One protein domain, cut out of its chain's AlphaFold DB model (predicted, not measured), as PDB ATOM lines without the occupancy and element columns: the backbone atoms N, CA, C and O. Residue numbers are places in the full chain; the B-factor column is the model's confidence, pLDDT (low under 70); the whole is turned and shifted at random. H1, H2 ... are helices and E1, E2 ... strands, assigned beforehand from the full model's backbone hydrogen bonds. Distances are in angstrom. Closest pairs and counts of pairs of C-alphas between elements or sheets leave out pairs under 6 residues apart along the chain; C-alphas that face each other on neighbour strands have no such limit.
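What this domain is: This is residues 6 to 61 of the 61 residues of an uncharacterized protein of Pelotomaculum sp. FP (UniProt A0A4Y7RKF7). Picture a single four-stranded sheet, strongly twisted and curled like part of a barrel, with one short helix, H1, on it, over the inner strand E4. A long loop, residues 30 to 41, leads from H1 back to the sheet, and its residues 34 to 35 pair with the edge strand E3. The printed part has 56 residues, with named elements in the order E1, E2, H1, E3, E4; the mixed sheet runs E1, E2, E4, E3, and the class is mostly strand. The whole is compact, with a radius of gyration of the C-alphas of 10.1 A, and rounded, with spans of 28 by 22 by 15 A.

Where its parts are: Find C-alpha 6 at (23.526, -16.228, -52.305), where E1, residues 6 to 9, begins; it is 9.7 A long. E2, residues 13 to 21, covers 21.1 A and bends by 71 degrees at residue 18. E4, residues 53 to 60, is 24.0 A long and ends at C-alpha 60, (9.457, -9.679, -47.241). E3, residues 42 to 50, is 24.9 A long, from C-alpha 42 at (13.804, -8.831, -46.592). H1, residues 24 to 29, measures 8.6 A.

How they stand to each other: Start at E4 and E3, an antiparallel hairpin with 157 degrees between directions; look for N 47 and O 55, 2.8 A apart, within hydrogen-bond range. On the other side of E4 is E2, parallel to it at 57 degrees, with N 58 and O 19 2.9 A apart. The pairing of E2 is staggered: residues 17 to 21 pair with E4, and residues 13 to 16 pair with E1. E1 and E2 form an antiparallel hairpin at 114 degrees, with N 7 and O 15 2.8 A apart. The edge strands E1 and E3 are only just apart, with closest C-alphas at 8.2 A. Beside E3, residues 34 to 35 pair antiparallel with its residues 45 to 46. H1 is on the sheet at a height of 8.5 A, over E4, and runs along the strands at 26 degrees to E4 on the local plane. The closest C-alphas of H1 and E4 are those of Ile 24 and Ala 59, 5.2 A apart. In H1 every O i to N i+4 pair is within hydrogen-bond range.

The domain as a whole: The farthest-apart C-alphas, those of Asp 41 and Ile 51, are 29.8 A apart. The printed part has no cut and ends at Lys 61, the chain's last residue. The link from H1 to E3, 12 residues, is long; the other three links are tight. The mean pLDDT of the printed part is 96.4, and no printed residue is under 70 in this predicted model.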
ATOM      1  N   TYR A   6      22.586 -16.441 -53.397       97.00
ATOM      2  CA  TYR A   6      23.526 -16.228 -52.305       97.00
ATOM      3  C   TYR A   6      23.551 -14.761 -51.886       97.00
ATOM      4  O   TYR A   6      23.776 -13.885 -52.721       97.00
ATOM      5  N   VAL A   7      23.408 -14.500 -50.589       96.31
ATOM      6  CA  VAL A   7      23.275 -13.153 -50.026       96.31
ATOM      7  C   VAL A   7      24.314 -12.931 -48.936       96.31
ATOM      8  O   VAL A   7      24.562 -13.810 -48.115       96.31
ATOM      9  N   ASN A   8      24.913 -11.740 -48.917       96.69
ATOM     10  CA  ASN A   8      25.809 -11.327 -47.842       96.69
ATOM     11  C   ASN A   8      25.000 -10.816 -46.646       96.69
ATOM     12  O   ASN A   8      24.185  -9.905 -46.778       96.69
ATOM     13  N   THR A   9      25.262 -11.384 -45.477       95.69
ATOM     14  CA  THR A   9      24.652 -11.024 -44.198       95.69
ATOM     15  C   THR A   9      25.735 -10.626 -43.197       95.69
ATOM     16  O   THR A   9      26.827 -11.201 -43.235       95.69
ATOM     17  N   PRO A  10      25.464  -9.686 -42.275       95.50
ATOM     18  CA  PRO A  10      26.455  -9.285 -41.278       95.50
ATOM     19  C   PRO A  10      26.909 -10.428 -40.367       95.50
ATOM     20  O   PRO A  10      28.090 -10.536 -40.053       95.50
ATOM     21  N   ARG A  11      25.981 -11.301 -39.952       95.31
ATOM     22  CA  ARG A  11      26.281 -12.347 -38.964       95.31
ATOM     23  C   ARG A  11      26.855 -13.628 -39.561       95.31
ATOM     24  O   ARG A  11      27.710 -14.252 -38.942       95.31
ATOM     25  N   PHE A  12      26.369 -14.036 -40.730       94.62
ATOM     26  CA  PHE A  12      26.699 -15.333 -41.328       94.62
ATOM     27  C   PHE A  12      27.453 -15.202 -42.656       94.62
ATOM     28  O   PHE A  12      27.638 -16.198 -43.353       94.62
ATOM     29  N   LEU A  13      27.915 -13.994 -43.008       94.00
ATOM     30  CA  LEU A  13      28.607 -13.713 -44.265       94.00
ATOM     31  C   LEU A  13      27.760 -14.203 -45.457       94.00
ATOM     32  O   LEU A  13      26.635 -13.753 -45.653       94.00
ATOM     33  N   LYS A  14      28.328 -15.128 -46.232       96.12
ATOM     34  CA  LYS A  14      27.808 -15.830 -47.404       96.12
ATOM     35  C   LYS A  14      26.641 -16.801 -47.159       96.12
ATOM     36  O   LYS A  14      26.966 -17.972 -46.997       96.12
ATOM     37  N   VAL A  15      25.353 -16.437 -47.180       96.75
ATOM     38  CA  VAL A  15      24.259 -17.433 -46.992       96.75
ATOM     39  C   VAL A  15      23.527 -17.782 -48.286       96.75
ATOM     40  O   VAL A  15      23.393 -16.935 -49.163       96.75
ATOM     41  N   TYR A  16      23.051 -19.023 -48.402       97.94
ATOM     42  CA  TYR A  16      22.200 -19.500 -49.499       97.94
ATOM     43  C   TYR A  16      20.730 -19.463 -49.081       97.94
ATOM     44  O   TYR A  16      20.399 -19.948 -48.000       97.94
ATOM     45  N   ILE A  17      19.861 -18.917 -49.930       98.12
ATOM     46  CA  ILE A  17      18.421 -18.825 -49.674       98.12
ATOM     47  C   ILE A  17      17.718 -20.066 -50.230       98.12
ATOM     48  O   ILE A  17      17.553 -20.206 -51.446       98.12
ATOM     49  N   GLU A  18      17.305 -20.964 -49.336       97.69
ATOM     50  CA  GLU A  18      16.601 -22.205 -49.685       97.69
ATOM     51  C   GLU A  18      15.115 -21.961 -49.973       97.69
ATOM     52  O   GLU A  18      14.542 -22.594 -50.856       97.69
ATOM     53  N   GLU A  19      14.506 -20.994 -49.286       97.38
ATOM     54  CA  GLU A  19      13.080 -20.696 -49.409       97.38
ATOM     55  C   GLU A  19      12.805 -19.194 -49.263       97.38
ATOM     56  O   GLU A  19      13.526 -18.474 -48.562       97.38
ATOM     57  N   VAL A  20      11.767 -18.710 -49.950       97.81
ATOM     58  CA  VAL A  20      11.289 -17.328 -49.850       97.81
ATOM     59  C   VAL A  20       9.801 -17.345 -49.526       97.81
ATOM     60  O   VAL A  20       9.009 -17.885 -50.292       97.81
ATOM     61  N   PHE A  21       9.437 -16.726 -48.410       97.44
ATOM     62  CA  PHE A  21       8.066 -16.591 -47.929       97.44
ATOM     63  C   PHE A  21       7.500 -15.207 -48.257       97.44
ATOM     64  O   PHE A  21       8.245 -14.229 -48.390       97.44
ATOM     65  N   GLU A  22       6.173 -15.104 -48.340       95.75
ATOM     66  CA  GLU A  22       5.509 -13.817 -48.565       95.75
ATOM     67  C   GLU A  22       5.559 -12.947 -47.312       95.75
ATOM     68  O   GLU A  22       5.765 -11.736 -47.407       95.75
ATOM     69  N   THR A  23       5.428 -13.565 -46.135       97.06
ATOM     70  CA  THR A  23       5.379 -12.852 -44.856       97.06
ATOM     71  C   THR A  23       6.370 -13.396 -43.829       97.06
ATOM     72  O   THR A  23       6.668 -14.589 -43.767       97.06
ATOM     73  N   ILE A  24       6.832 -12.518 -42.932       96.62
ATOM     74  CA  ILE A  24       7.666 -12.904 -41.777       96.62
ATOM     75  C   ILE A  24       6.964 -13.957 -40.901       96.62
ATOM     76  O   ILE A  24       7.610 -14.832 -40.328       96.62
ATOM     77  N   LYS A  25       5.630 -13.898 -40.806       97.31
ATOM     78  CA  LYS A  25       4.839 -14.844 -40.014       97.31
ATOM     79  C   LYS A  25       4.964 -16.276 -40.539       97.31
ATOM     80  O   LYS A  25       5.114 -17.190 -39.734       97.31
ATOM     81  N   GLU A  26       4.910 -16.472 -41.853       97.69
ATOM     82  CA  GLU A  26       5.068 -17.793 -42.482       97.69
ATOM     83  C   GLU A  26       6.479 -18.338 -42.287       97.69
ATOM     84  O   GLU A  26       6.652 -19.492 -41.906       97.69
ATOM     85  N   LEU A  27       7.480 -17.473 -42.442       97.75
ATOM     86  CA  LEU A  27       8.872 -17.812 -42.185       97.75
ATOM     87  C   LEU A  27       9.076 -18.299 -40.736       97.75
ATOM     88  O   LEU A  27       9.740 -19.312 -40.499       97.75
ATOM     89  N   TYR A  28       8.458 -17.624 -39.761       97.56
ATOM     90  CA  TYR A  28       8.492 -18.059 -38.364       97.56
ATOM     91  C   TYR A  28       7.683 -19.335 -38.132       97.56
ATOM     92  O   TYR A  28       8.109 -20.184 -37.353       97.56
ATOM     93  N   ALA A  29       6.555 -19.527 -38.815       97.81
ATOM     94  CA  ALA A  29       5.799 -20.776 -38.748       97.81
ATOM     95  C   ALA A  29       6.595 -21.973 -39.310       97.81
ATOM     96  O   ALA A  29       6.470 -23.084 -38.798       97.81
ATOM     97  N   ALA A  30       7.468 -21.745 -40.297       97.19
ATOM     98  CA  ALA A  30       8.375 -22.749 -40.856       97.19
ATOM     99  C   ALA A  30       9.605 -23.055 -39.967       97.19
ATOM    100  O   ALA A  30      10.366 -23.992 -40.245       97.19
ATOM    101  N   GLY A  31       9.789 -22.311 -38.869       97.69
ATOM    102  CA  GLY A  31      10.817 -22.559 -37.855       97.69
ATOM    103  C   GLY A  31      12.130 -21.796 -38.052       97.69
ATOM    104  O   GLY A  31      13.146 -22.175 -37.469       97.69
ATOM    105  N   TYR A  32      12.139 -20.754 -38.886       98.06
ATOM    106  CA  TYR A  32      13.311 -19.904 -39.105       98.06
ATOM    107  C   TYR A  32      13.335 -18.753 -38.100       98.06
ATOM    108  O   TYR A  32      12.746 -17.706 -38.341       98.06
ATOM    109  N   TYR A  33      14.013 -18.931 -36.968       96.94
ATOM    110  CA  TYR A  33      14.022 -17.941 -35.880       96.94
ATOM    111  C   TYR A  33      15.351 -17.207 -35.706       96.94
ATOM    112  O   TYR A  33      15.397 -16.227 -34.968       96.94
ATOM    113  N   GLU A  34      16.432 -17.681 -36.331       97.25
ATOM    114  CA  GLU A  34      17.779 -17.180 -36.054       97.25
ATOM    115  C   GLU A  34      18.140 -15.965 -36.933       97.25
ATOM    116  O   GLU A  34      18.374 -16.131 -38.134       97.25
ATOM    117  N   PRO A  35      18.254 -14.743 -36.381       96.31
ATOM    118  CA  PRO A  35      18.432 -13.540 -37.188       96.31
ATOM    119  C   PRO A  35      19.822 -13.448 -37.794       96.31
ATOM    120  O   PRO A  35      20.836 -13.619 -37.119       96.31
ATOM    121  N   THR A  36      19.880 -13.081 -39.073       96.38
ATOM    122  CA  THR A  36      21.148 -12.794 -39.764       96.38
ATOM    123  C   THR A  36      21.557 -11.318 -39.700       96.38
ATOM    124  O   THR A  36      22.667 -10.976 -40.108       96.38
ATOM    125  N   HIS A  37      20.667 -10.456 -39.188       95.00
ATOM    126  CA  HIS A  37      20.786  -8.991 -39.172       95.00
ATOM    127  C   HIS A  37      20.927  -8.355 -40.561       95.00
ATOM    128  O   HIS A  37      21.559  -7.318 -40.716       95.00
ATOM    129  N   TYR A  38      20.337  -8.965 -41.590       95.75
ATOM    130  CA  TYR A  38      20.311  -8.377 -42.926       95.75
ATOM    131  C   TYR A  38      19.510  -7.057 -42.966       95.75
ATOM    132  O   TYR A  38      18.334  -7.003 -42.590       95.75
ATOM    133  N   GLU A  39      20.144  -5.994 -43.464       91.00
ATOM    134  CA  GLU A  39      19.617  -4.619 -43.488       91.00
ATOM    135  C   GLU A  39      18.939  -4.243 -44.824       91.00
ATOM    136  O   GLU A  39      19.001  -3.099 -45.258       91.00
ATOM    137  N   GLY A  40      18.290  -5.196 -45.503       92.94
ATOM    138  CA  GLY A  40      17.517  -4.936 -46.733       92.94
ATOM    139  C   GLY A  40      15.997  -5.023 -46.544       92.94
ATOM    140  O   GLY A  40      15.505  -5.141 -45.421       92.94
ATOM    141  N   ASP A  41      15.251  -5.043 -47.652       95.19
ATOM    142  CA  ASP A  41      13.773  -5.148 -47.677       95.19
ATOM    143  C   ASP A  41      13.229  -6.520 -47.240       95.19
ATOM    144  O   ASP A  41      12.020  -6.732 -47.136       95.19
ATOM    145  N   TYR A  42      14.127  -7.475 -47.007       96.06
ATOM    146  CA  TYR A  42      13.804  -8.831 -46.592       96.06
ATOM    147  C   TYR A  42      14.334  -9.085 -45.183       96.06
ATOM    148  O   TYR A  42      15.394  -8.592 -44.796       96.06
ATOM    149  N   ALA A  43      13.610  -9.885 -44.410       96.88
ATOM    150  CA  ALA A  43      14.142 -10.555 -43.239       96.88
ATOM    151  C   ALA A  43      14.784 -11.869 -43.694       96.88
ATOM    152  O   ALA A  43      14.105 -12.695 -44.297       96.88
ATOM    153  N   ILE A  44      16.074 -12.062 -43.410       97.75
ATOM    154  CA  ILE A  44      16.763 -13.335 -43.655       97.75
ATOM    155  C   ILE A  44      17.024 -13.997 -42.311       97.75
ATOM    156  O   ILE A  44      17.668 -13.411 -41.431       97.75
ATOM    157  N   GLN A  45      16.513 -15.209 -42.162       98.00
ATOM    158  CA  GLN A  45      16.479 -15.939 -40.904       98.00
ATOM    159  C   GLN A  45      17.005 -17.354 -41.120       98.00
ATOM    160  O   GLN A  45      16.860 -17.929 -42.200       98.00
ATOM    161  N   GLY A  46      17.633 -17.904 -40.092       97.69
ATOM    162  CA  GLY A  46      18.207 -19.236 -40.080       97.69
ATOM    163  C   GLY A  46      17.358 -20.237 -39.299       97.69
ATOM    164  O   GLY A  46      16.660 -19.885 -38.346       97.69
ATOM    165  N   LYS A  47      17.457 -21.508 -39.689       97.94
ATOM    166  CA  LYS A  47      16.870 -22.670 -39.018       97.94
ATOM    167  C   LYS A  47      17.938 -23.741 -38.833       97.94
ATOM    168  O   LYS A  47      18.634 -24.095 -39.784       97.94
ATOM    169  N   HIS A  48      18.062 -24.281 -37.625       96.94
ATOM    170  CA  HIS A  48      18.972 -25.393 -37.352       96.94
ATOM    171  C   HIS A  48      18.460 -26.696 -37.976       96.94
ATOM    172  O   HIS A  48      17.297 -27.058 -37.811       96.94
ATOM    173  N   ILE A  49      19.352 -27.425 -38.652       96.75
ATOM    174  CA  ILE A  49      19.090 -28.763 -39.222       96.75
ATOM    175  C   ILE A  49      20.048 -29.828 -38.661       96.75
ATOM    176  O   ILE A  49      20.094 -30.961 -39.138       96.75
ATOM    177  N   GLY A  50      20.851 -29.459 -37.663       95.44
ATOM    178  CA  GLY A  50      21.800 -30.330 -36.982       95.44
ATOM    179  C   GLY A  50      22.875 -29.537 -36.244       95.44
ATOM    180  O   GLY A  50      22.881 -28.304 -36.252       95.44
ATOM    181  N   ILE A  51      23.814 -30.255 -35.626       95.00
ATOM    182  CA  ILE A  51      24.980 -29.651 -34.969       95.00
ATOM    183  C   ILE A  51      25.787 -28.880 -36.014       95.00
ATOM    184  O   ILE A  51      26.191 -29.453 -37.023       95.00
ATOM    185  N   ASN A  52      26.003 -27.584 -35.772       91.00
ATOM    186  CA  ASN A  52      26.731 -26.675 -36.665       91.00
ATOM    187  C   ASN A  52      26.188 -26.634 -38.106       91.00
ATOM    188  O   ASN A  52      26.916 -26.299 -39.038       91.00
ATOM    189  N   ARG A  53      24.912 -26.990 -38.307       95.06
ATOM    190  CA  ARG A  53      24.255 -26.988 -39.617       95.06
ATOM    191  C   ARG A  53      22.986 -26.157 -39.556       95.06
ATOM    192  O   ARG A  53      22.103 -26.413 -38.735       95.06
ATOM    193  N   MET A  54      22.891 -25.191 -40.458       96.44
ATOM    194  CA  MET A  54      21.743 -24.305 -40.596       96.44
ATOM    195  C   MET A  54      21.357 -24.155 -42.063       96.44
ATOM    196  O   MET A  54      22.215 -24.237 -42.940       96.44
ATOM    197  N   THR A  55      20.075 -23.906 -42.302       98.00
ATOM    198  CA  THR A  55      19.548 -23.400 -43.573       98.00
ATOM    199  C   THR A  55      18.974 -22.002 -43.372       98.00
ATOM    200  O   THR A  55      18.649 -21.628 -42.242       98.00
ATOM    201  N   PHE A  56      18.862 -21.227 -44.449       98.19
ATOM    202  CA  PHE A  56      18.386 -19.853 -44.425       98.19
ATOM    203  C   PHE A  56      17.228 -19.657 -45.398       98.19
ATOM    204  O   PHE A  56      17.231 -20.170 -46.517       98.19
ATOM    205  N   ALA A  57      16.256 -18.869 -44.959       98.31
ATOM    206  CA  ALA A  57      15.129 -18.438 -45.764       98.31
ATOM    207  C   ALA A  57      14.950 -16.927 -45.654       98.31
ATOM    208  O   ALA A  57      15.443 -16.285 -44.719       98.31
ATOM    209  N   ALA A  58      14.240 -16.368 -46.627       98.19
ATOM    210  CA  ALA A  58      13.915 -14.954 -46.670       98.19
ATOM    211  C   ALA A  58      12.404 -14.734 -46.613       98.19
ATOM    212  O   ALA A  58      11.637 -15.528 -47.142       98.19
ATOM    213  N   ALA A  59      11.971 -13.630 -46.020       97.75
ATOM    214  CA  ALA A  59      10.600 -13.143 -46.123       97.75
ATOM    215  C   ALA A  59      10.605 -11.643 -46.367       97.75
ATOM    216  O   ALA A  59      11.517 -10.950 -45.909       97.75
ATOM    217  N   LYS A  60       9.603 -11.127 -47.077       95.00
ATOM    218  CA  LYS A  60       9.457  -9.679 -47.241       95.00
ATOM    219  C   LYS A  60       9.085  -9.041 -45.894       95.00
ATOM    220  O   LYS A  60       8.303  -9.624 -45.140       95.00
ATOM    221  N   LYS A  61       9.706  -7.901 -45.579       89.62
ATOM    222  CA  LYS A  61       9.360  -7.105 -44.393       89.62
ATOM    223  C   LYS A  61       7.979  -6.473 -44.517       89.62
ATOM    224  O   LYS A  61       7.590  -6.130 -45.658       89.62
TER     225      LYS A  61